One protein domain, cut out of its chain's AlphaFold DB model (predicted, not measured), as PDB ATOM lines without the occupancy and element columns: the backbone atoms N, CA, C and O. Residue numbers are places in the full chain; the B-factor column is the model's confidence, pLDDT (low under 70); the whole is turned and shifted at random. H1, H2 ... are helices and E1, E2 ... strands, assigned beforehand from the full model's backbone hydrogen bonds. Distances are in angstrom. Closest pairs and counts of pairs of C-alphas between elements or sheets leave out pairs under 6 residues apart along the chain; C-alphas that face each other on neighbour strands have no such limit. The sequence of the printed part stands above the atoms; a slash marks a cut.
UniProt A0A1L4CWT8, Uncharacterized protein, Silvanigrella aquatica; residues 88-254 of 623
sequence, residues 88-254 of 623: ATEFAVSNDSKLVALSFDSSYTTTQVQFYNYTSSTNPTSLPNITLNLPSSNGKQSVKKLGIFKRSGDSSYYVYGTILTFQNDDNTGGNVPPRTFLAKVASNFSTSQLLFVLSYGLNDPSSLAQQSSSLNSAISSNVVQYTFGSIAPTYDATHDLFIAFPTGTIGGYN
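This is residues 88 to 254 of the 623 residues of an uncharacterized protein of Silvanigrella aquatica (UniProt A0A1L4CWT8). A strongly twisted five-stranded sheet, E4 to E8, is the middle layer of a stack of three sheets: the three-stranded sheet E1 E2 E3 is over one face, toward the E4 edge, and the hairpin E9 E10 is over the other. The loop with the short helix H1 makes one end of the longest axis; the link after E3 turns at the other. The printed part has 167 residues, with ten strands and H1 between E8 and E9, mostly strand, though under half of the residues are in named elements. The five-stranded sheet is mixed, the other two antiparallel. The whole is compact, radius of gyration of the C-alphas 17.2 A, and only just flat, spanning 63 by 40 by 22 A.

E1, residues 88 to 93, E2, 99 to 104, and E3, 112 to 117, form a meander, each strand the antiparallel neighbour of the one before; N 92 and O 101 are 2.9 A apart, N 102 and O 114 2.8 A. E4, 140 to 150, E5, 157 to 166, E6, 179 to 185, and E7, 192 to 200, form a second meander, with N 149 and O 158 at 2.9 A, N 159 and O 183 at 2.8 A, and N 198 and O 180 at 2.7 A. E8, 207 to 209, is parallel to E7, with N 208 and O 199 at 3.3 A. These two sheets are face to face, their best planes 11 degrees apart; the closest C-alphas of E1 and E4 are Ala 92 and Gly 147, 5.2 A. H1, 213 to 216, is not on either sheet; it is too short for an O i to N i+4 pair, and its one O i to N i+3 pair is within range. E9, 226 to 236, and E10, 241 to 250, are a hairpin, with N 231 and O 245 at 2.8 A. It faces the five-stranded sheet, planes 6 degrees apart; the closest C-alphas of E7 and E9 are Ser 199 and Gly 229, 4.2 A.

E1 begins at C-alpha 88, (169.990, 190.132, 109.067). E4 is 30.4 A long and bends by 52 degrees at residue 145; E5 is 28.9 A. E9, 27.5 A, bends by 66 degrees at residue 232; E10, 26.2 A, bends by 52 degrees at residue 247 and ends at C-alpha 250, (153.245, 219.233, 114.572).

The C-alphas farthest apart, Thr 122 and Ser 220, are 64.4 A from each other. The printed part has no cut. The links E3 to E4 and E5 to E6 are long. Mean pLDDT of the printed part is 81.0; 36 residues are under 70, among them 208 to 227 and 248 to 254.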
ATOM      1  N   ALA A  88     171.008 189.964 110.086       84.38
ATOM      2  CA  ALA A  88     169.990 190.132 109.067       84.38
ATOM      3  C   ALA A  88     168.595 189.939 109.671       84.38
ATOM      4  O   ALA A  88     168.416 189.181 110.618       84.38
ATOM      5  N   THR A  89     167.593 190.637 109.140       80.44
ATOM      6  CA  THR A  89     166.234 190.547 109.703       80.44
ATOM      7  C   THR A  89     165.105 190.517 108.698       80.44
ATOM      8  O   THR A  89     164.020 190.038 109.021       80.44
ATOM      9  N   GLU A  90     165.318 191.041 107.499       84.00
ATOM     10  CA  GLU A  90     164.301 191.079 106.462       84.00
ATOM     11  C   GLU A  90     164.980 191.040 105.100       84.00
ATOM     12  O   GLU A  90     166.102 191.525 104.936       84.00
ATOM     13  N   PHE A  91     164.299 190.458 104.121       91.00
ATOM     14  CA  PHE A  91     164.721 190.526 102.736       91.00
ATOM     15  C   PHE A  91     163.524 190.743 101.820       91.00
ATOM     16  O   PHE A  91     162.389 190.421 102.169       91.00
ATOM     17  N   ALA A  92     163.808 191.251 100.629       91.62
ATOM     18  CA  ALA A  92     162.854 191.377  99.541       91.62
ATOM     19  C   ALA A  92     163.442 190.782  98.261       91.62
ATOM     20  O   ALA A  92     164.662 190.745  98.090       91.62
ATOM     21  N   VAL A  93     162.573 190.323  97.364       92.25
ATOM     22  CA  VAL A  93     162.946 189.632  96.125       92.25
ATOM     23  C   VAL A  93     162.342 190.366  94.930       92.25
ATOM     24  O   VAL A  93     161.168 190.725  94.966       92.25
ATOM     25  N   SER A  94     163.122 190.581  93.869       91.31
ATOM     26  CA  SER A  94     162.629 191.193  92.630       91.31
ATOM     27  C   SER A  94     161.642 190.296  91.882       91.31
ATOM     28  O   SER A  94     161.747 189.074  91.917       91.31
ATOM     29  N   ASN A  95     160.736 190.913  91.116       83.38
ATOM     30  CA  ASN A  95     159.677 190.198  90.388       83.38
ATOM     31  C   ASN A  95     160.156 189.225  89.305       83.38
ATOM     32  O   ASN A  95     159.414 188.345  88.882       83.38
ATOM     33  N   ASP A  96     161.393 189.384  88.838       87.38
ATOM     34  CA  ASP A  96     162.053 188.466  87.907       87.38
ATOM     35  C   ASP A  96     162.989 187.471  88.607       87.38
ATOM     36  O   ASP A  96     163.728 186.752  87.933       87.38
ATOM     37  N   SER A  97     162.975 187.447  89.944       90.81
ATOM     38  CA  SER A  97     163.726 186.522  90.797       90.81
ATOM     39  C   SER A  97     165.247 186.680  90.752       90.81
ATOM     40  O   SER A  97     165.967 185.784  91.188       90.81
ATOM     41  N   LYS A  98     165.768 187.790  90.217       93.62
ATOM     42  CA  LYS A  98     167.215 187.973  89.993       93.62
ATOM     43  C   LYS A  98     167.938 188.736  91.091       93.62
ATOM     44  O   LYS A  98     169.152 188.586  91.207       93.62
ATOM     45  N   LEU A  99     167.240 189.558  91.866       95.50
ATOM     46  CA  LEU A  99     167.832 190.400  92.901       95.50
ATOM     47  C   LEU A  99     167.154 190.136  94.241       95.50
ATOM     48  O   LEU A  99     165.928 190.177  94.342       95.50
ATOM     49  N   VAL A 100     167.965 189.928  95.273       96.94
ATOM     50  CA  VAL A 100     167.516 189.882  96.666       96.94
ATOM     51  C   VAL A 100     168.185 191.015  97.430       96.94
ATOM     52  O   VAL A 100     169.402 191.170  97.358       96.94
ATOM     53  N   ALA A 101     167.393 191.808  98.146       96.75
ATOM     54  CA  ALA A 101     167.861 192.858  99.049       96.75
ATOM     55  C   ALA A 101     167.721 192.379 100.494       96.75
ATOM     56  O   ALA A 101     166.702 191.782 100.823       96.75
ATOM     57  N   LEU A 102     168.707 192.655 101.342       95.12
ATOM     58  CA  LEU A 102     168.785 192.193 102.728       95.12
ATOM     59  C   LEU A 102     169.050 193.374 103.665       95.12
ATOM     60  O   LEU A 102     169.987 194.140 103.432       95.12
ATOM     61  N   SER A 103     168.261 193.500 104.731       92.25
ATOM     62  CA  SER A 103     168.470 194.487 105.794       92.25
ATOM     63  C   SER A 103     168.849 193.857 107.128       92.25
ATOM     64  O   SER A 103     168.636 192.666 107.375       92.25
ATOM     65  N   PHE A 104     169.361 194.706 108.018       87.62
ATOM     66  CA  PHE A 104     169.883 194.332 109.325       87.62
ATOM     67  C   PHE A 104     169.132 195.025 110.471       87.62
ATOM     68  O   PHE A 104     168.448 196.037 110.271       87.62
ATOM     69  N   ASP A 105     169.231 194.448 111.668       83.75
ATOM     70  CA  ASP A 105     168.738 195.067 112.898       83.75
ATOM     71  C   ASP A 105     169.629 196.215 113.400       83.75
ATOM     72  O   ASP A 105     170.678 196.536 112.847       83.75
ATOM     73  N   SER A 106     169.184 196.811 114.503       80.44
ATOM     74  CA  SER A 106     169.830 197.913 115.210       80.44
ATOM     75  C   SER A 106     171.163 197.575 115.880       80.44
ATOM     76  O   SER A 106     171.817 198.479 116.395       80.44
ATOM     77  N   SER A 107     171.549 196.301 115.952       79.44
ATOM     78  CA  SER A 107     172.848 195.874 116.482       79.44
ATOM     79  C   SER A 107     173.926 195.774 115.403       79.44
ATOM     80  O   SER A 107     175.111 195.694 115.730       79.44
ATOM     81  N   TYR A 108     173.542 195.842 114.126       82.81
ATOM     82  CA  TYR A 108     174.492 195.951 113.031       82.81
ATOM     83  C   TYR A 108     175.141 197.343 113.001       82.81
ATOM     84  O   TYR A 108     174.497 198.357 113.262       82.81
ATOM     85  N   THR A 109     176.440 197.402 112.706       81.44
ATOM     86  CA  THR A 109     177.259 198.614 112.901       81.44
ATOM     87  C   THR A 109     176.919 199.757 111.947       81.44
ATOM     88  O   THR A 109     177.176 200.917 112.270       81.44
ATOM     89  N   THR A 110     176.364 199.448 110.777       85.88
ATOM     90  CA  THR A 110     176.026 200.418 109.730       85.88
ATOM     91  C   THR A 110     174.589 200.239 109.256       85.88
ATOM     92  O   THR A 110     174.136 199.134 108.973       85.88
ATOM     93  N   THR A 111     173.856 201.336 109.086       89.94
ATOM     94  CA  THR A 111     172.521 201.280 108.481       89.94
ATOM     95  C   THR A 111     172.660 201.057 106.984       89.94
ATOM     96  O   THR A 111     172.901 201.996 106.227       89.94
ATOM     97  N   GLN A 112     172.540 199.809 106.541       92.69
ATOM     98  CA  GLN A 112     172.762 199.458 105.143       92.69
ATOM     99  C   GLN A 112     171.790 198.398 104.628       92.69
ATOM    100  O   GLN A 112     171.158 197.670 105.394       92.69
ATOM    101  N   VAL A 113     171.726 198.298 103.303       96.06
ATOM    102  CA  VAL A 113     171.068 197.210 102.579       96.06
ATOM    103  C   VAL A 113     172.106 196.516 101.707       96.06
ATOM    104  O   VAL A 113     172.808 197.162 100.925       96.06
ATOM    105  N   GLN A 114     172.213 195.198 101.857       96.38
ATOM    106  CA  GLN A 114     173.069 194.353 101.025       96.38
ATOM    107  C   GLN A 114     172.260 193.696  99.913       96.38
ATOM    108  O   GLN A 114     171.055 193.487 100.045       96.38
ATOM    109  N   PHE A 115     172.937 193.353  98.819       97.75
ATOM    110  CA  PHE A 115     172.309 192.763  97.646       97.75
ATOM    111  C   PHE A 115     172.940 191.429  97.276       97.75
ATOM    112  O   PHE A 115     174.140 191.215  97.460       97.75
ATOM    113  N   TYR A 116     172.121 190.556  96.703       97.19
ATOM    114  CA  TYR A 116     172.521 189.236  96.242       97.19
ATOM    115  C   TYR A 116     171.937 188.959  94.859       97.19
ATOM    116  O   TYR A 116     170.767 189.244  94.593       97.19
ATOM    117  N   ASN A 117     172.762 188.391  93.984       96.44
ATOM    118  CA  ASN A 117     172.378 187.964  92.651       96.44
ATOM    119  C   ASN A 117     171.797 186.551  92.714       96.44
ATOM    120  O   ASN A 117     172.505 185.608  93.050       96.44
ATOM    121  N   TYR A 118     170.528 186.423  92.343       95.56
ATOM    122  CA  TYR A 118     169.778 185.170  92.253       95.56
ATOM    123  C   TYR A 118     169.431 184.794  90.804       95.56
ATOM    124  O   TYR A 118     168.582 183.940  90.569       95.56
ATOM    125  N   THR A 119     170.126 185.373  89.811       93.19
ATOM    126  CA  THR A 119     169.974 184.985  88.392       93.19
ATOM    127  C   THR A 119     170.113 183.469  88.194       93.19
ATOM    128  O   THR A 119     169.454 182.908  87.322       93.19
ATOM    129  N   SER A 120     170.923 182.806  89.027       90.06
ATOM    130  CA  SER A 120     170.862 181.360  89.248       90.06
ATOM    131  C   SER A 120     170.423 181.078  90.687       90.06
ATOM    132  O   SER A 120     171.153 181.398  91.626       90.06
ATOM    133  N   SER A 121     169.262 180.445  90.876       84.31
ATOM    134  CA  SER A 121     168.741 180.102  92.210       84.31
ATOM    135  C   SER A 121     169.566 179.036  92.939       84.31
ATOM    136  O   SER A 121     169.500 178.944  94.165       84.31
ATOM    137  N   THR A 122     170.350 178.246  92.201       85.62
ATOM    138  CA  THR A 122     171.219 177.191  92.743       85.62
ATOM    139  C   THR A 122     172.619 177.685  93.091       85.62
ATOM    140  O   THR A 122     173.347 176.983  93.782       85.62
ATOM    141  N   ASN A 123     173.009 178.874  92.621       89.88
ATOM    142  CA  ASN A 123     174.313 179.465  92.914       89.88
ATOM    143  C   ASN A 123     174.202 180.989  93.088       89.88
ATOM    144  O   ASN A 123     174.694 181.745  92.243       89.88
ATOM    145  N   PRO A 124     173.500 181.455  94.135       94.06
ATOM    146  CA  PRO A 124     173.392 182.873  94.413       94.06
ATOM    147  C   PRO A 124     174.720 183.438  94.922       94.06
ATOM    148  O   PRO A 124     175.468 182.769  95.636       94.06
ATOM    149  N   THR A 125     175.003 184.698  94.595       94.56
ATOM    150  CA  THR A 125     176.252 185.369  94.987       94.56
ATOM    151  C   THR A 125     175.994 186.721  95.640       94.56
ATOM    152  O   THR A 125     175.064 187.439  95.277       94.56
ATOM    153  N   SER A 126     176.818 187.093  96.622       94.88
ATOM    154  CA  SER A 126     176.792 188.437  97.211       94.88
ATOM    155  C   SER A 126     177.251 189.493  96.208       94.88
ATOM    156  O   SER A 126     178.200 189.256  95.460       94.88
ATOM    157  N   LEU A 127     176.651 190.680  96.266       95.94
ATOM    158  CA  LEU A 127     177.000 191.846  95.452       95.94
ATOM    159  C   LEU A 127     177.568 192.977  96.339       95.94
ATOM    160  O   LEU A 127     176.930 194.019  96.509       95.94
ATOM    161  N   PRO A 128     178.754 192.793  96.954       90.19
ATOM    162  CA  PRO A 128     179.283 193.732  97.947       90.19
ATOM    163  C   PRO A 128     179.583 195.122  97.366       90.19
ATOM    164  O   PRO A 128     179.489 196.121  98.079       90.19
ATOM    165  N   ASN A 129     179.896 195.194  96.068       91.75
ATOM    166  CA  ASN A 129     180.230 196.419  95.337       91.75
ATOM    167  C   ASN A 129     179.058 197.401  95.185       91.75
ATOM    168  O   ASN A 129     179.287 198.553  94.830       91.75
ATOM    169  N   ILE A 130     177.824 196.962  95.440       95.31
ATOM    170  CA  ILE A 130     176.620 197.795  95.335       95.31
ATOM    171  C   ILE A 130     175.872 197.911  96.667       95.31
ATOM    172  O   ILE A 130     174.670 198.138  96.683       95.31
ATOM    173  N   THR A 131     176.555 197.714  97.798       95.31
ATOM    174  CA  THR A 131     175.938 197.897  99.121       95.31
ATOM    175  C   THR A 131     175.397 199.323  99.262       95.31
ATOM    176  O   THR A 131     176.113 200.297  99.027       95.31
ATOM    177  N   LEU A 132     174.134 199.451  99.674       94.75
ATOM    178  CA  LEU A 132     173.489 200.741  99.886       94.75
ATOM    179  C   LEU A 132     173.675 201.174 101.339       94.75
ATOM    180  O   LEU A 132     173.020 200.639 102.230       94.75
ATOM    181  N   ASN A 133     174.525 202.171 101.566       92.06
ATOM    182  CA  ASN A 133     174.649 202.820 102.869       92.06
ATOM    183  C   ASN A 133     173.579 203.906 103.006       92.06
ATOM    184  O   ASN A 133     173.473 204.789 102.152       92.06
ATOM    185  N   LEU A 134     172.789 203.834 104.072       91.12
ATOM    186  CA  LEU A 134     171.731 204.792 104.362       91.12
ATOM    187  C   LEU A 134     172.202 205.818 105.400       91.12
ATOM    188  O   LEU A 134     173.073 205.513 106.219       91.12
ATOM    189  N   PRO A 135     171.636 207.037 105.395       83.00
ATOM    190  CA  PRO A 135     172.025 208.059 106.352       83.00
ATOM    191  C   PRO A 135     171.758 207.648 107.803       83.00
ATOM    192  O   PRO A 135     170.623 207.344 108.189       83.00
ATOM    193  N   SER A 136     172.804 207.723 108.626       74.44
ATOM    194  CA  SER A 136     172.657 207.630 110.073       74.44
ATOM    195  C   SER A 136     172.135 208.958 110.620       74.44
ATOM    196  O   SER A 136     172.709 210.019 110.402       74.44
ATOM    197  N   SER A 137     171.022 208.874 111.332       66.25
ATOM    198  CA  SER A 137     170.431 209.915 112.159       66.25
ATOM    199  C   SER A 137     170.517 209.356 113.571       66.25
ATOM    200  O   SER A 137     170.032 208.242 113.772       66.25
ATOM    201  N   ASN A 138     171.147 210.086 114.489       69.12
ATOM    202  CA  ASN A 138     171.332 209.786 115.917       69.12
ATOM    203  C   ASN A 138     170.477 208.631 116.473       69.12
ATOM    204  O   ASN A 138     169.256 208.656 116.339       69.12
ATOM    205  N   GLY A 139     171.099 207.680 117.168       76.00
ATOM    206  CA  GLY A 139     170.438 206.450 117.618       76.00
ATOM    207  C   GLY A 139     170.897 205.220 116.832       76.00
ATOM    208  O   GLY A 139     171.485 205.336 115.754       76.00
ATOM    209  N   LYS A 140     170.616 204.023 117.355       85.31
ATOM    210  CA  LYS A 140     170.722 202.778 116.581       85.31
ATOM    211  C   LYS A 140     169.603 202.740 115.544       85.31
ATOM    212  O   LYS A 140     168.511 203.250 115.789       85.31
ATOM    213  N   GLN A 141     169.836 202.107 114.400       87.75
ATOM    214  CA  GLN A 141     168.859 202.086 113.313       87.75
ATOM    215  C   GLN A 141     168.696 200.703 112.706       87.75
ATOM    216  O   GLN A 141     169.652 199.946 112.611       87.75
ATOM    217  N   SER A 142     167.491 200.397 112.236       88.12
ATOM    218  CA  SER A 142     167.230 199.201 111.433       88.12
ATOM    219  C   SER A 142     166.447 199.557 110.181       88.12
ATOM    220  O   SER A 142     165.730 200.558 110.158       88.12
ATOM    221  N   VAL A 143     166.545 198.713 109.157       90.75
ATOM    222  CA  VAL A 143     165.717 198.833 107.955       90.75
ATOM    223  C   VAL A 143     164.667 197.733 107.950       90.75
ATOM    224  O   VAL A 143     165.001 196.550 108.036       90.75
ATOM    225  N   LYS A 144     163.401 198.130 107.829       87.12
ATOM    226  CA  LYS A 144     162.230 197.245 107.773       87.12
ATOM    227  C   LYS A 144     161.356 197.550 106.562       87.12
ATOM    228  O   LYS A 144     161.502 198.614 105.964       87.12
ATOM    229  N   LYS A 145     160.393 196.677 106.260       84.12
ATOM    230  CA  LYS A 145     159.417 196.846 105.168       84.12
ATOM    231  C   LYS A 145     160.130 196.991 103.828       84.12
ATOM    232  O   LYS A 145     159.898 197.949 103.090       84.12
ATOM    233  N   LEU A 146     161.084 196.092 103.591       90.38
ATOM    234  CA  LEU A 146     161.854 196.087 102.355       90.38
ATOM    235  C   LEU A 146     160.956 195.667 101.193       90.38
ATOM    236  O   LEU A 146     160.175 194.727 101.304       90.38
ATOM    237  N   GLY A 147     161.134 196.315 100.049       91.31
ATOM    238  CA  GLY A 147     160.496 195.906  98.808       91.31
ATOM    239  C   GLY A 147     161.369 196.199  97.600       91.31
ATOM    240  O   GLY A 147     162.252 197.060  97.639       91.31
ATOM    241  N   ILE A 148     161.130 195.451  96.522       93.31
ATOM    242  CA  ILE A 148     161.803 195.630  95.237       93.31
ATOM    243  C   ILE A 148     160.743 195.698  94.146       93.31
ATOM    244  O   ILE A 148     159.827 194.883  94.113       93.31
ATOM    245  N   PHE A 149     160.892 196.636  93.220       90.12
ATOM    246  CA  PHE A 149     160.116 196.662  91.988       90.12
ATOM    247  C   PHE A 149     161.015 196.938  90.788       90.12
ATOM    248  O   PHE A 149     162.128 197.451  90.916       90.12
ATOM    249  N   LYS A 150     160.522 196.599  89.598       88.44
ATOM    250  CA  LYS A 150     161.072 197.107  88.340       88.44
ATOM    251  C   LYS A 150     160.099 198.139  87.810       88.44
ATOM    252  O   LYS A 150     158.897 197.888  87.759       88.44
ATOM    253  N   ARG A 151     160.622 199.304  87.465       86.50
ATOM    254  CA  ARG A 151     159.826 200.386  86.896       86.50
ATOM    255  C   ARG A 151     159.561 200.078  85.426       86.50
ATOM    256  O   ARG A 151     160.452 199.615  84.737       86.50
ATOM    257  N   SER A 152     158.367 200.340  84.913       77.94
ATOM    258  CA  SER A 152     158.057 200.104  83.491       77.94
ATOM    259  C   SER A 152     158.840 201.032  82.547       77.94
ATOM    260  O   SER A 152     159.165 200.652  81.425       77.94
ATOM    261  N   GLY A 153     159.182 202.233  83.018       80.69
ATOM    262  CA  GLY A 153     159.927 203.240  82.261       80.69
ATOM    263  C   GLY A 153     161.428 202.971  82.085       80.69
ATOM    264  O   GLY A 153     162.058 203.679  81.303       80.69
ATOM    265  N   ASP A 154     162.021 201.996  82.787       85.19
ATOM    266  CA  ASP A 154     163.432 201.621  82.613       85.19
ATOM    267  C   ASP A 154     163.742 200.190  83.099       85.19
ATOM    268  O   ASP A 154     162.962 199.569  83.801       85.19
ATOM    269  N   SER A 155     164.893 199.620  82.730       85.12
ATOM    270  CA  SER A 155     165.212 198.218  83.062       85.12
ATOM    271  C   SER A 155     165.768 197.994  84.476       85.12
ATOM    272  O   SER A 155     166.098 196.853  84.820       85.12
ATOM    273  N   SER A 156     165.899 199.047  85.288       93.56
ATOM    274  CA  SER A 156     166.574 199.007  86.590       93.56
ATOM    275  C   SER A 156     165.685 198.413  87.679       93.56
ATOM    276  O   SER A 156     164.457 198.368  87.568       93.56
ATOM    277  N   TYR A 157     166.319 197.980  88.764       95.31
ATOM    278  CA  TYR A 157     165.616 197.618  89.987       95.31
ATOM    279  C   TYR A 157     165.514 198.836  90.894       95.31
ATOM    280  O   TYR A 157     166.436 199.648  90.976       95.31
ATOM    281  N   TYR A 158     164.406 198.932  91.604       96.25
ATOM    282  CA  TYR A 158     164.155 199.959  92.592       96.25
ATOM    283  C   TYR A 158     163.874 199.291  93.922       96.25
ATOM    284  O   TYR A 158     163.041 198.394  94.007       96.25
ATOM    285  N   VAL A 159     164.610 199.708  94.942       97.00
ATOM    286  CA  VAL A 159     164.614 199.091  96.264       97.00
ATOM    287  C   VAL A 159     164.192 200.146  97.262       97.00
ATOM    288  O   VAL A 159     164.770 201.232  97.295       97.00
ATOM    289  N   TYR A 160     163.191 199.832  98.067       95.88
ATOM    290  CA  TYR A 160     162.689 200.726  99.096       95.88
ATOM    291  C   TYR A 160     162.649 200.037 100.451       95.88
ATOM    292  O   TYR A 160     162.695 198.812 100.552       95.88
ATOM    293  N   GLY A 161     162.539 200.848 101.496       93.56
ATOM    294  CA  GLY A 161     162.358 200.383 102.861       93.56
ATOM    295  C   GLY A 161     162.100 201.536 103.818       93.56
ATOM    296  O   GLY A 161     162.144 202.705 103.440       93.56
ATOM    297  N   THR A 162     161.827 201.199 105.071       91.50
ATOM    298  CA  THR A 162     161.665 202.136 106.184       91.50
ATOM    299  C   THR A 162     162.862 202.032 107.124       91.50
ATOM    300  O   THR A 162     163.128 200.969 107.679       91.50
ATOM    301  N   ILE A 163     163.548 203.146 107.349       90.75
ATOM    302  CA  ILE A 163     164.562 203.322 108.382       90.75
ATOM    303  C   ILE A 163     163.848 203.631 109.700       90.75
ATOM    304  O   ILE A 163     163.160 204.649 109.825       90.75
ATOM    305  N   LEU A 164     164.010 202.747 110.677       86.25
ATOM    306  CA  LEU A 164     163.542 202.922 112.048       86.25
ATOM    307  C   LEU A 164     164.723 203.317 112.925       86.25
ATOM    308  O   LEU A 164     165.770 202.677 112.850       86.25
ATOM    309  N   THR A 165     164.533 204.333 113.759       84.25
ATOM    310  CA  THR A 165     165.530 204.787 114.730       84.25
ATOM    311  C   THR A 165     165.090 204.373 116.128       84.25
ATOM    312  O   THR A 165     163.911 204.472 116.466       84.25
ATOM    313  N   PHE A 166     166.036 203.902 116.932       79.38
ATOM    314  CA  PHE A 166     165.821 203.492 118.312       79.38
ATOM    315  C   PHE A 166     166.646 204.363 119.246       79.38
ATOM    316  O   PHE A 166     167.746 204.807 118.904       79.38
ATOM    317  N   GLN A 167     166.109 204.562 120.446       75.81
ATOM    318  CA  GLN A 167     166.820 205.245 121.511       75.81
ATOM    319  C   GLN A 167     168.105 204.484 121.864       75.81
ATOM    320  O   GLN A 167     168.090 203.267 122.055       75.81
ATOM    321  N   ASN A 168     169.215 205.209 121.929       70.69
ATOM    322  CA  ASN A 168     170.478 204.728 122.472       70.69
ATOM    323  C   ASN A 168     170.443 204.717 124.007       70.69
ATOM    324  O   ASN A 168     169.635 205.406 124.629       70.69
ATOM    325  N   ASP A 169     171.398 204.017 124.617       70.56
ATOM    326  CA  ASP A 169     171.552 203.971 126.079       70.56
ATOM    327  C   ASP A 169     171.883 205.357 126.685       70.56
ATOM    328  O   ASP A 169     171.671 205.589 127.872       70.56
ATOM    329  N   ASP A 170     172.356 206.305 125.865       66.06
ATOM    330  CA  ASP A 170     172.592 207.713 126.223       66.06
ATOM    331  C   ASP A 170     171.348 208.615 126.056       66.06
ATOM    332  O   ASP A 170     171.440 209.838 126.168       66.06
ATOM    333  N   ASN A 171     170.179 208.020 125.794       65.50
ATOM    334  CA  ASN A 171     168.901 208.679 125.509       65.50
ATOM    335  C   ASN A 171     168.837 209.488 124.202       65.50
ATOM    336  O   ASN A 171     167.878 210.234 123.983       65.50
ATOM    337  N   THR A 172     169.796 209.330 123.290       66.25
ATOM    338  CA  THR A 172     169.713 209.935 121.951       66.25
ATOM    339  C   THR A 172     168.830 209.105 121.010       66.25
ATOM    340  O   THR A 172     168.718 207.893 121.158       66.25
ATOM    341  N   GLY A 173     168.170 209.738 120.030       63.03
ATOM    342  CA  GLY A 173     167.466 209.043 118.933       63.03
ATOM    343  C   GLY A 173     166.035 208.542 119.193       63.03
ATOM    344  O   GLY A 173     165.374 208.122 118.246       63.03
ATOM    345  N   GLY A 174     165.512 208.625 120.424       60.34
ATOM    346  CA  GLY A 174     164.198 208.060 120.790       60.34
ATOM    347  C   GLY A 174     162.964 208.680 120.117       60.34
ATOM    348  O   GLY A 174     161.925 208.030 120.062       60.34
ATOM    349  N   ASN A 175     163.074 209.890 119.555       64.75
ATOM    350  CA  ASN A 175     161.941 210.604 118.945       64.75
ATOM    351  C   ASN A 175     162.089 210.796 117.424       64.75
ATOM    352  O   ASN A 175     161.331 211.565 116.829       64.75
ATOM    353  N   VAL A 176     163.084 210.176 116.773       76.06
ATOM    354  CA  VAL A 176     163.268 210.346 115.320       76.06
ATOM    355  C   VAL A 176     162.192 209.527 114.601       76.06
ATOM    356  O   VAL A 176     162.175 208.301 114.746       76.06
ATOM    357  N   PRO A 177     161.288 210.155 113.824       78.00
ATOM    358  CA  PRO A 177     160.208 209.430 113.174       78.00
ATOM    359  C   PRO A 177     160.755 208.456 112.112       78.00
ATOM    360  O   PRO A 177     161.828 208.693 111.548       78.00
ATOM    361  N   PRO A 178     160.029 207.363 111.806       83.75
ATOM    362  CA  PRO A 178     160.370 206.441 110.721       83.75
ATOM    363  C   PRO A 178     160.560 207.163 109.389       83.75
ATOM    364  O   PRO A 178     159.755 208.026 109.070       83.75
ATOM    365  N   ARG A 179     161.564 206.800 108.587       89.06
ATOM    366  CA  ARG A 179     161.859 207.462 107.300       89.06
ATOM    367  C   ARG A 179     161.880 206.450 106.171       89.06
ATOM    368  O   ARG A 179     162.548 205.431 106.281       89.06
ATOM    369  N   THR A 180     161.203 206.724 105.068       92.75
ATOM    370  CA  THR A 180     161.217 205.829 103.905       92.75
ATOM    371  C   THR A 180     162.338 206.207 102.948       92.75
ATOM    372  O   THR A 180     162.530 207.388 102.697       92.75
ATOM    373  N   PHE A 181     163.042 205.244 102.360       95.00
ATOM    374  CA  PHE A 181     163.993 205.508 101.275       95.00
ATOM    375  C   PHE A 181     163.569 204.839  99.967       95.00
ATOM    376  O   PHE A 181     162.850 203.838  99.976       95.00
ATOM    377  N   LEU A 182     164.079 205.367  98.854       96.62
ATOM    378  CA  LEU A 182     164.079 204.701  97.555       96.62
ATOM    379  C   LEU A 182     165.486 204.754  96.961       96.62
ATOM    380  O   LEU A 182     166.117 205.811  96.914       96.62
ATOM    381  N   ALA A 183     165.961 203.619  96.470       96.81
ATOM    382  CA  ALA A 183     167.233 203.479  95.787       96.81
ATOM    383  C   ALA A 183     167.056 202.783  94.438       96.81
ATOM    384  O   ALA A 183     166.144 201.983  94.246       96.81
ATOM    385  N   LYS A 184     167.958 203.080  93.510       96.44
ATOM    386  CA  LYS A 184     168.056 202.461  92.191       96.44
ATOM    387  C   LYS A 184     169.241 201.507  92.165       96.44
ATOM    388  O   LYS A 184     170.329 201.876  92.594       96.44
ATOM    389  N   VAL A 185     169.052 200.315  91.617       97.44
ATOM    390  CA  VAL A 185     170.102 199.328  91.357       97.44
ATOM    391  C   VAL A 185     170.114 199.020  89.864       97.44
ATOM    392  O   VAL A 185     169.082 198.693  89.272       97.44
ATOM    393  N   ALA A 186     171.280 199.153  89.236       95.00
ATOM    394  CA  ALA A 186     171.432 198.899  87.809       95.00
ATOM    395  C   ALA A 186     171.109 197.435  87.465       95.00
ATOM    396  O   ALA A 186     171.384 196.519  88.240       95.00
ATOM    397  N   SER A 187     170.535 197.204  86.283       93.56
ATOM    398  CA  SER A 187     170.047 195.881  85.864       93.56
ATOM    399  C   SER A 187     171.145 194.823  85.705       93.56
ATOM    400  O   SER A 187     170.878 193.629  85.818       93.56
ATOM    401  N   ASN A 188     172.377 195.273  85.478       93.50
ATOM    402  CA  ASN A 188     173.609 194.485  85.415       93.50
ATOM    403  C   ASN A 188     174.322 194.355  86.778       93.50
ATOM    404  O   ASN A 188     175.438 193.843  86.824       93.50
ATOM    405  N   PHE A 189     173.729 194.869  87.860       95.06
ATOM    406  CA  PHE A 189     174.291 194.871  89.213       95.06
ATOM    407  C   PHE A 189     175.642 195.597  89.360       95.06
ATOM    408  O   PHE A 189     176.422 195.288  90.260       95.06
ATOM    409  N   SER A 190     175.937 196.584  88.500       94.81
ATOM    410  CA  SER A 190     177.194 197.343  88.588       94.81
ATOM    411  C   SER A 190     177.166 198.468  89.620       94.81
ATOM    412  O   SER A 190     178.215 198.823  90.152       94.81
ATOM    413  N   THR A 191     175.996 199.063  89.873       96.19
ATOM    414  CA  THR A 191     175.849 200.233  90.750       96.19
ATOM    415  C   THR A 191     174.541 200.208  91.538       96.19
ATOM    416  O   THR A 191     173.521 199.689  91.075       96.19
ATOM    417  N   SER A 192     174.575 200.831  92.715       96.38
ATOM    418  CA  SER A 192     173.411 201.217  93.516       96.38
ATOM    419  C   SER A 192     173.471 202.713  93.819       96.38
ATOM    420  O   SER A 192     174.547 203.238  94.103       96.38
ATOM    421  N   GLN A 193     172.330 203.391  93.825       94.75
ATOM    422  CA  GLN A 193     172.231 204.816  94.121       94.75
ATOM    423  C   GLN A 193     171.013 205.087  95.005       94.75
ATOM    424  O   GLN A 193     169.889 204.780  94.611       94.75
ATOM    425  N   LEU A 194     171.219 205.714  96.164       94.69
ATOM    426  CA  LEU A 194     170.124 206.292  96.943       94.69
ATOM    427  C   LEU A 194     169.519 207.462  96.157       94.69
ATOM    428  O   LEU A 194     170.233 208.411  95.831       94.69
ATOM    429  N   LEU A 195     168.226 207.395  95.841       94.00
ATOM    430  CA  LEU A 195     167.531 208.467  95.128       94.00
ATOM    431  C   LEU A 195     167.006 209.516  96.101       94.00
ATOM    432  O   LEU A 195     167.228 210.706  95.897       94.00
ATOM    433  N   PHE A 196     166.326 209.072  97.159       92.75
ATOM    434  CA  PHE A 196     165.796 209.962  98.185       92.75
ATOM    435  C   PHE A 196     165.499 209.256  99.505       92.75
ATOM    436  O   PHE A 196     165.353 208.032  99.561       92.75
ATOM    437  N   VAL A 197     165.325 210.073 100.546       91.62
ATOM    438  CA  VAL A 197     164.732 209.705 101.836       91.62
ATOM    439  C   VAL A 197     163.512 210.597 102.085       91.62
ATOM    440  O   VAL A 197     163.627 211.810 102.188       91.62
ATOM    441  N   LEU A 198     162.314 210.029 102.172       88.75
ATOM    442  CA  LEU A 198     161.092 210.764 102.492       88.75
ATOM    443  C   LEU A 198     161.045 211.107 103.981       88.75
ATOM    444  O   LEU A 198     160.517 210.360 104.814       88.75
ATOM    445  N   SER A 199     161.588 212.278 104.274       82.06
ATOM    446  CA  SER A 199     161.545 212.947 105.562       82.06
ATOM    447  C   SER A 199     161.557 214.464 105.386       82.06
ATOM    448  O   SER A 199     161.848 214.981 104.304       82.06
ATOM    449  N   TYR A 200     161.216 215.172 106.456       78.31
ATOM    450  CA  TYR A 200     161.194 216.624 106.502       78.31
ATOM    451  C   TYR A 200     161.771 217.127 107.826       78.31
ATOM    452  O   TYR A 200     161.316 216.722 108.899       78.31
ATOM    453  N   GLY A 201     162.751 218.034 107.748       70.94
ATOM    454  CA  GLY A 201     163.307 218.713 108.923       70.94
ATOM    455  C   GLY A 201     164.199 217.838 109.814       70.94
ATOM    456  O   GLY A 201     164.531 218.247 110.920       70.94
ATOM    457  N   LEU A 202     164.596 216.649 109.345       73.31
ATOM    458  CA  LEU A 202     165.441 215.697 110.084       73.31
ATOM    459  C   LEU A 202     166.926 215.755 109.702       73.31
ATOM    460  O   LEU A 202     167.716 214.960 110.204       73.31
ATOM    461  N   ASN A 203     167.318 216.683 108.822       71.06
ATOM    462  CA  ASN A 203     168.681 216.796 108.299       71.06
ATOM    463  C   ASN A 203     169.182 215.537 107.578       71.06
ATOM    464  O   ASN A 203     170.386 215.315 107.469       71.06
ATOM    465  N   ASP A 204     168.260 214.730 107.045       73.31
ATOM    466  CA  ASP A 204     168.616 213.594 106.205       73.31
ATOM    467  C   ASP A 204     169.133 214.085 104.842       73.31
ATOM    468  O   ASP A 204     168.438 214.856 104.163       73.31
ATOM    469  N   PRO A 205     170.301 213.600 104.387       67.69
ATOM    470  CA  PRO A 205     170.743 213.758 103.010       67.69
ATOM    471  C   PRO A 205     169.675 213.251 102.029       67.69
ATOM    472  O   PRO A 205     169.086 212.189 102.231       67.69
ATOM    473  N   SER A 206     169.445 214.001 100.949       72.88
ATOM    474  CA  SER A 206     168.489 213.641  99.882       72.88
ATOM    475  C   SER A 206     167.014 213.559 100.315       72.88
ATOM    476  O   SER A 206     166.244 212.784  99.743       72.88
ATOM    477  N   SER A 207     166.611 214.354 101.309       77.94
ATOM    478  CA  SER A 207     165.216 214.465 101.754       77.94
ATOM    479  C   SER A 207     164.414 215.593 101.098       77.94
ATOM    480  O   SER A 207     164.984 216.472 100.451       77.94
ATOM    481  N   LEU A 208     163.081 215.556 101.262       68.19
ATOM    482  CA  LEU A 208     162.130 216.564 100.751       68.19
ATOM    483  C   LEU A 208     162.413 217.973 101.286       68.19
ATOM    484  O   LEU A 208     162.093 218.976 100.658       68.19
ATOM    485  N   ALA A 209     163.021 218.063 102.461       68.12
ATOM    486  CA  ALA A 209     163.718 219.257 102.894       68.12
ATOM    487  C   ALA A 209     164.705 218.865 103.985       68.12
ATOM    488  O   ALA A 209     164.306 218.483 105.091       68.12
ATOM    489  N   GLN A 210     165.991 218.987 103.661       66.31
ATOM    490  CA  GLN A 210     167.075 218.620 104.566       66.31
ATOM    491  C   GLN A 210     166.971 219.426 105.864       66.31
ATOM    492  O   GLN A 210     166.998 218.863 106.949       66.31
ATOM    493  N   GLN A 211     166.734 220.735 105.779       62.81
ATOM    494  CA  GLN A 211     166.592 221.601 106.948       62.81
ATOM    495  C   GLN A 211     165.429 222.562 106.757       62.81
ATOM    496  O   GLN A 211     165.287 223.130 105.680       62.81
ATOM    497  N   SER A 212     164.650 222.788 107.814       59.88
ATOM    498  CA  SER A 212     163.587 223.795 107.831       59.88
ATOM    499  C   SER A 212     164.038 225.024 108.612       59.88
ATOM    500  O   SER A 212     164.552 224.899 109.724       59.88
ATOM    501  N   SER A 213     163.819 226.222 108.069       54.66
ATOM    502  CA  SER A 213     164.083 227.466 108.801       54.66
ATOM    503  C   SER A 213     163.086 227.676 109.946       54.66
ATOM    504  O   SER A 213     163.450 228.315 110.933       54.66
ATOM    505  N   SER A 214     161.897 227.056 109.883       51.16
ATOM    506  CA  SER A 214     160.947 226.995 111.010       51.16
ATOM    507  C   SER A 214     161.520 226.316 112.266       51.16
ATOM    508  O   SER A 214     161.112 226.645 113.381       51.16
ATOM    509  N   LEU A 215     162.514 225.427 112.120       49.09
ATOM    510  CA  LEU A 215     163.225 224.806 113.248       49.09
ATOM    511  C   LEU A 215     164.263 225.743 113.888       49.09
ATOM    512  O   LEU A 215     164.544 225.610 115.076       49.09
ATOM    513  N   ASN A 216     164.819 226.689 113.122       44.31
ATOM    514  CA  ASN A 216     165.949 227.528 113.544       44.31
ATOM    515  C   ASN A 216     165.543 228.902 114.106       44.31
ATOM    516  O   ASN A 216     166.361 229.567 114.742       44.31
ATOM    517  N   SER A 217     164.304 229.357 113.899       44.84
ATOM    518  CA  SER A 217     163.827 230.608 114.495       44.84
ATOM    519  C   SER A 217     163.459 230.390 115.962       44.84
ATOM    520  O   SER A 217     162.392 229.866 116.275       44.84
ATOM    521  N   ALA A 218     164.336 230.813 116.871       44.16
ATOM    522  CA  ALA A 218     164.034 230.916 118.292       44.16
ATOM    523  C   ALA A 218     162.716 231.692 118.520       44.16
ATOM    524  O   ALA A 218     162.646 232.887 118.237       44.16
ATOM    525  N   ILE A 219     161.682 230.976 118.981       47.09
ATOM    526  CA  ILE A 219     160.554 231.365 119.858       47.09
ATOM    527  C   ILE A 219     160.175 232.867 119.877       47.09
ATOM    528  O   ILE A 219     160.043 233.468 120.939       47.09
ATOM    529  N   SER A 220     160.007 233.519 118.728       44.59
ATOM    530  CA  SER A 220     159.650 234.954 118.704       44.59
ATOM    531  C   SER A 220     158.547 235.318 117.716       44.59
ATOM    532  O   SER A 220     158.060 236.444 117.727       44.59
ATOM    533  N   SER A 221     158.061 234.369 116.918       44.16
ATOM    534  CA  SER A 221     156.806 234.527 116.180       44.16
ATOM    535  C   SER A 221     156.145 233.164 115.977       44.16
ATOM    536  O   SER A 221     156.830 232.147 116.021       44.16
ATOM    537  N   ASN A 222     154.821 233.153 115.812       45.00
ATOM    538  CA  ASN A 222     153.913 231.997 115.719       45.00
ATOM    539  C   ASN A 222     154.179 231.038 114.525       45.00
ATOM    540  O   ASN A 222     153.246 230.648 113.821       45.00
ATOM    541  N   VAL A 223     155.430 230.675 114.244       48.16
ATOM    542  CA  VAL A 223     155.808 229.777 113.150       48.16
ATOM    543  C   VAL A 223     155.661 228.335 113.627       48.16
ATOM    544  O   VAL A 223     156.339 227.892 114.550       48.16
ATOM    545  N   VAL A 224     154.745 227.602 112.999       48.97
ATOM    546  CA  VAL A 224     154.514 226.180 113.267       48.97
ATOM    547  C   VAL A 224     155.737 225.369 112.826       48.97
ATOM    548  O   VAL A 224     156.156 225.470 111.675       48.97
ATOM    549  N   GLN A 225     156.288 224.551 113.728       55.34
ATOM    550  CA  GLN A 225     157.393 223.637 113.426       55.34
ATOM    551  C   GLN A 225     156.865 222.311 112.876       55.34
ATOM    552  O   GLN A 225     156.057 221.639 113.527       55.34
ATOM    553  N   TYR A 226     157.357 221.907 111.703       61.72
ATOM    554  CA  TYR A 226     157.044 220.609 111.105       61.72
ATOM    555  C   TYR A 226     158.267 219.697 111.172       61.72
ATOM    556  O   TYR A 226     159.362 220.059 110.744       61.72
ATOM    557  N   THR A 227     158.095 218.490 111.698       67.44
ATOM    558  CA  THR A 227     159.105 217.436 111.598       67.44
ATOM    559  C   THR A 227     158.377 216.118 111.433       67.44
ATOM    560  O   THR A 227     157.633 215.697 112.317       67.44
ATOM    561  N   PHE A 228     158.549 215.487 110.277       74.62
ATOM    562  CA  PHE A 228     157.886 214.225 109.987       74.62
ATOM    563  C   PHE A 228     158.766 213.335 109.118       74.62
ATOM    564  O   PHE A 228     159.598 213.795 108.335       74.62
ATOM    565  N   GLY A 229     158.578 212.036 109.279       80.44
ATOM    566  CA  GLY A 229     159.099 211.012 108.400       80.44
ATOM    567  C   GLY A 229     157.968 210.368 107.603       80.44
ATOM    568  O   GLY A 229     156.909 210.961 107.393       80.44
ATOM    569  N   SER A 230     158.184 209.148 107.140       85.00
ATOM    570  CA  SER A 230     157.176 208.367 106.436       85.00
ATOM    571  C   SER A 230     157.406 206.865 106.572       85.00
ATOM    572  O   SER A 230     158.526 206.395 106.786       85.00
ATOM    573  N   ILE A 231     156.333 206.096 106.428       85.38
ATOM    574  CA  ILE A 231     156.305 204.650 106.622       85.38
ATOM    575  C   ILE A 231     155.402 203.963 105.595       85.38
ATOM    576  O   ILE A 231     154.683 204.621 104.846       85.38
ATOM    577  N   ALA A 232     155.418 202.627 105.606       84.62
ATOM    578  CA  ALA A 232     154.576 201.771 104.774       84.62
ATOM    579  C   ALA A 232     154.700 202.113 103.276       84.62
ATOM    580  O   ALA A 232     153.687 202.396 102.634       84.62
ATOM    581  N   PRO A 233     155.933 202.128 102.731       91.25
ATOM    582  CA  PRO A 233     156.156 202.413 101.323       91.25
ATOM    583  C   PRO A 233     155.581 201.343 100.403       91.25
ATOM    584  O   PRO A 233     155.598 200.160 100.731       91.25
ATOM    585  N   THR A 234     155.152 201.770  99.221       90.38
ATOM    586  CA  THR A 234     154.739 200.895  98.122       90.38
ATOM    587  C   THR A 234     154.889 201.605  96.775       90.38
ATOM    588  O   THR A 234     155.163 202.807  96.710       90.38
ATOM    589  N   TYR A 235     154.717 200.856  95.687       89.69
ATOM    590  CA  TYR A 235     154.824 201.351  94.320       89.69
ATOM    591  C   TYR A 235     153.632 200.908  93.473       89.69
ATOM    592  O   TYR A 235     153.330 199.719  93.378       89.69
ATOM    593  N   ASP A 236     153.004 201.882  92.822       86.38
ATOM    594  CA  ASP A 236     151.991 201.691  91.793       86.38
ATOM    595  C   ASP A 236     152.658 201.744  90.411       86.38
ATOM    596  O   ASP A 236     153.041 202.807  89.910       86.38
ATOM    597  N   ALA A 237     152.791 200.567  89.798       80.75
ATOM    598  CA  ALA A 237     153.415 200.392  88.489       80.75
ATOM    599  C   ALA A 237     152.580 200.945  87.326       80.75
ATOM    600  O   ALA A 237     153.143 201.262  86.276       80.75
ATOM    601  N   THR A 238     151.262 201.066  87.502       80.19
ATOM    602  CA  THR A 238     150.335 201.519  86.460       80.19
ATOM    603  C   THR A 238     150.467 203.021  86.246       80.19
ATOM    604  O   THR A 238     150.556 203.484  85.108       80.19
ATOM    605  N   HIS A 239     150.534 203.790  87.335       83.94
ATOM    606  CA  HIS A 239     150.605 205.258  87.279       83.94
ATOM    607  C   HIS A 239     152.008 205.825  87.561       83.94
ATOM    608  O   HIS A 239     152.206 207.047  87.515       83.94
ATOM    609  N   ASP A 240     152.976 204.940  87.821       89.44
ATOM    610  CA  ASP A 240     154.370 205.246  88.150       89.44
ATOM    611  C   ASP A 240     154.501 206.158  89.382       89.44
ATOM    612  O   ASP A 240     155.168 207.200  89.368       89.44
ATOM    613  N   LEU A 241     153.795 205.773  90.447       91.69
ATOM    614  CA  LEU A 241     153.706 206.513  91.703       91.69
ATOM    615  C   LEU A 241     154.366 205.724  92.835       91.69
ATOM    616  O   LEU A 241     153.996 204.585  93.115       91.69
ATOM    617  N   PHE A 242     155.324 206.345  93.522       94.12
ATOM    618  CA  PHE A 242     155.839 205.835  94.792       94.12
ATOM    619  C   PHE A 242     155.058 206.468  95.940       94.12
ATOM    620  O   PHE A 242     154.925 207.690  96.000       94.12
ATOM    621  N   ILE A 243     154.528 205.646  96.839       92.38
ATOM    622  CA  ILE A 243     153.564 206.066  97.856       92.38
ATOM    623  C   ILE A 243     154.110 205.709  99.235       92.38
ATOM    624  O   ILE A 243     154.599 204.602  99.441       92.38
ATOM    625  N   ALA A 244     154.005 206.633 100.187       90.50
ATOM    626  CA  ALA A 244     154.310 206.404 101.596       90.50
ATOM    627  C   ALA A 244     153.363 207.217 102.492       90.50
ATOM    628  O   ALA A 244     152.693 208.144 102.039       90.50
ATOM    629  N   PHE A 245     153.319 206.892 103.779       83.50
ATOM    630  CA  PHE A 245     152.396 207.495 104.741       83.50
ATOM    631  C   PHE A 245     153.182 208.316 105.768       83.50
ATOM    632  O   PHE A 245     154.094 207.764 106.383       83.50
ATOM    633  N   PRO A 246     152.896 209.616 105.948       78.00
ATOM    634  CA  PRO A 246     153.659 210.479 106.846       78.00
ATOM    635  C   PRO A 246     153.558 210.028 108.311       78.00
ATOM    636  O   PRO A 246     152.512 209.566 108.763       78.00
ATOM    637  N   THR A 247     154.645 210.186 109.067       72.31
ATOM    638  CA  THR A 247     154.739 209.869 110.505       72.31
ATOM    639  C   THR A 247     155.326 211.052 111.278       72.31
ATOM    640  O   THR A 247     156.281 211.660 110.812       72.31
ATOM    641  N   GLY A 248     154.811 211.389 112.466       60.75
ATOM    642  CA  GLY A 248     155.366 212.467 113.307       60.75
ATOM    643  C   GLY A 248     154.313 213.417 113.887       60.75
ATOM    644  O   GLY A 248     153.116 213.140 113.805       60.75
ATOM    645  N   THR A 249     154.766 214.523 114.486       48.66
ATOM    646  CA  THR A 249     153.930 215.522 115.179       48.66
ATOM    647  C   THR A 249     154.160 216.938 114.645       48.66
ATOM    648  O   THR A 249     155.250 217.295 114.200       48.66
ATOM    649  N   ILE A 250     153.124 217.777 114.726       49.78
ATOM    650  CA  ILE A 250     153.245 219.233 114.572       49.78
ATOM    651  C   ILE A 250     153.724 219.790 115.918       49.78
ATOM    652  O   ILE A 250     153.041 219.568 116.915       49.78
ATOM    653  N   GLY A 251     154.864 220.490 115.968       44.88
ATOM    654  CA  GLY A 251     155.349 221.126 117.209       44.88
ATOM    655  C   GLY A 251     156.833 220.951 117.563       44.88
ATOM    656  O   GLY A 251     157.241 221.408 118.624       44.88
ATOM    657  N   GLY A 252     157.645 220.342 116.694       43.75
ATOM    658  CA  GLY A 252     159.087 220.171 116.926       43.75
ATOM    659  C   GLY A 252     159.457 218.973 117.814       43.75
ATOM    660  O   GLY A 252     158.607 218.320 118.409       43.75
ATOM    661  N   TYR A 253     160.757 218.660 117.857       42.50
ATOM    662  CA  TYR A 253     161.338 217.460 118.494       42.50
ATOM    663  C   TYR A 253     161.577 217.606 120.015       42.50
ATOM    664  O   TYR A 253     161.836 216.619 120.704       42.50
ATOM    665  N   ASN A 254     161.490 218.831 120.550       40.66
ATOM    666  CA  ASN A 254     161.822 219.170 121.938       40.66
ATOM    667  C   ASN A 254     160.570 219.568 122.738       40.66
ATOM    668  O   ASN A 254     160.324 220.752 122.950       40.66
TER     669      ASN A 254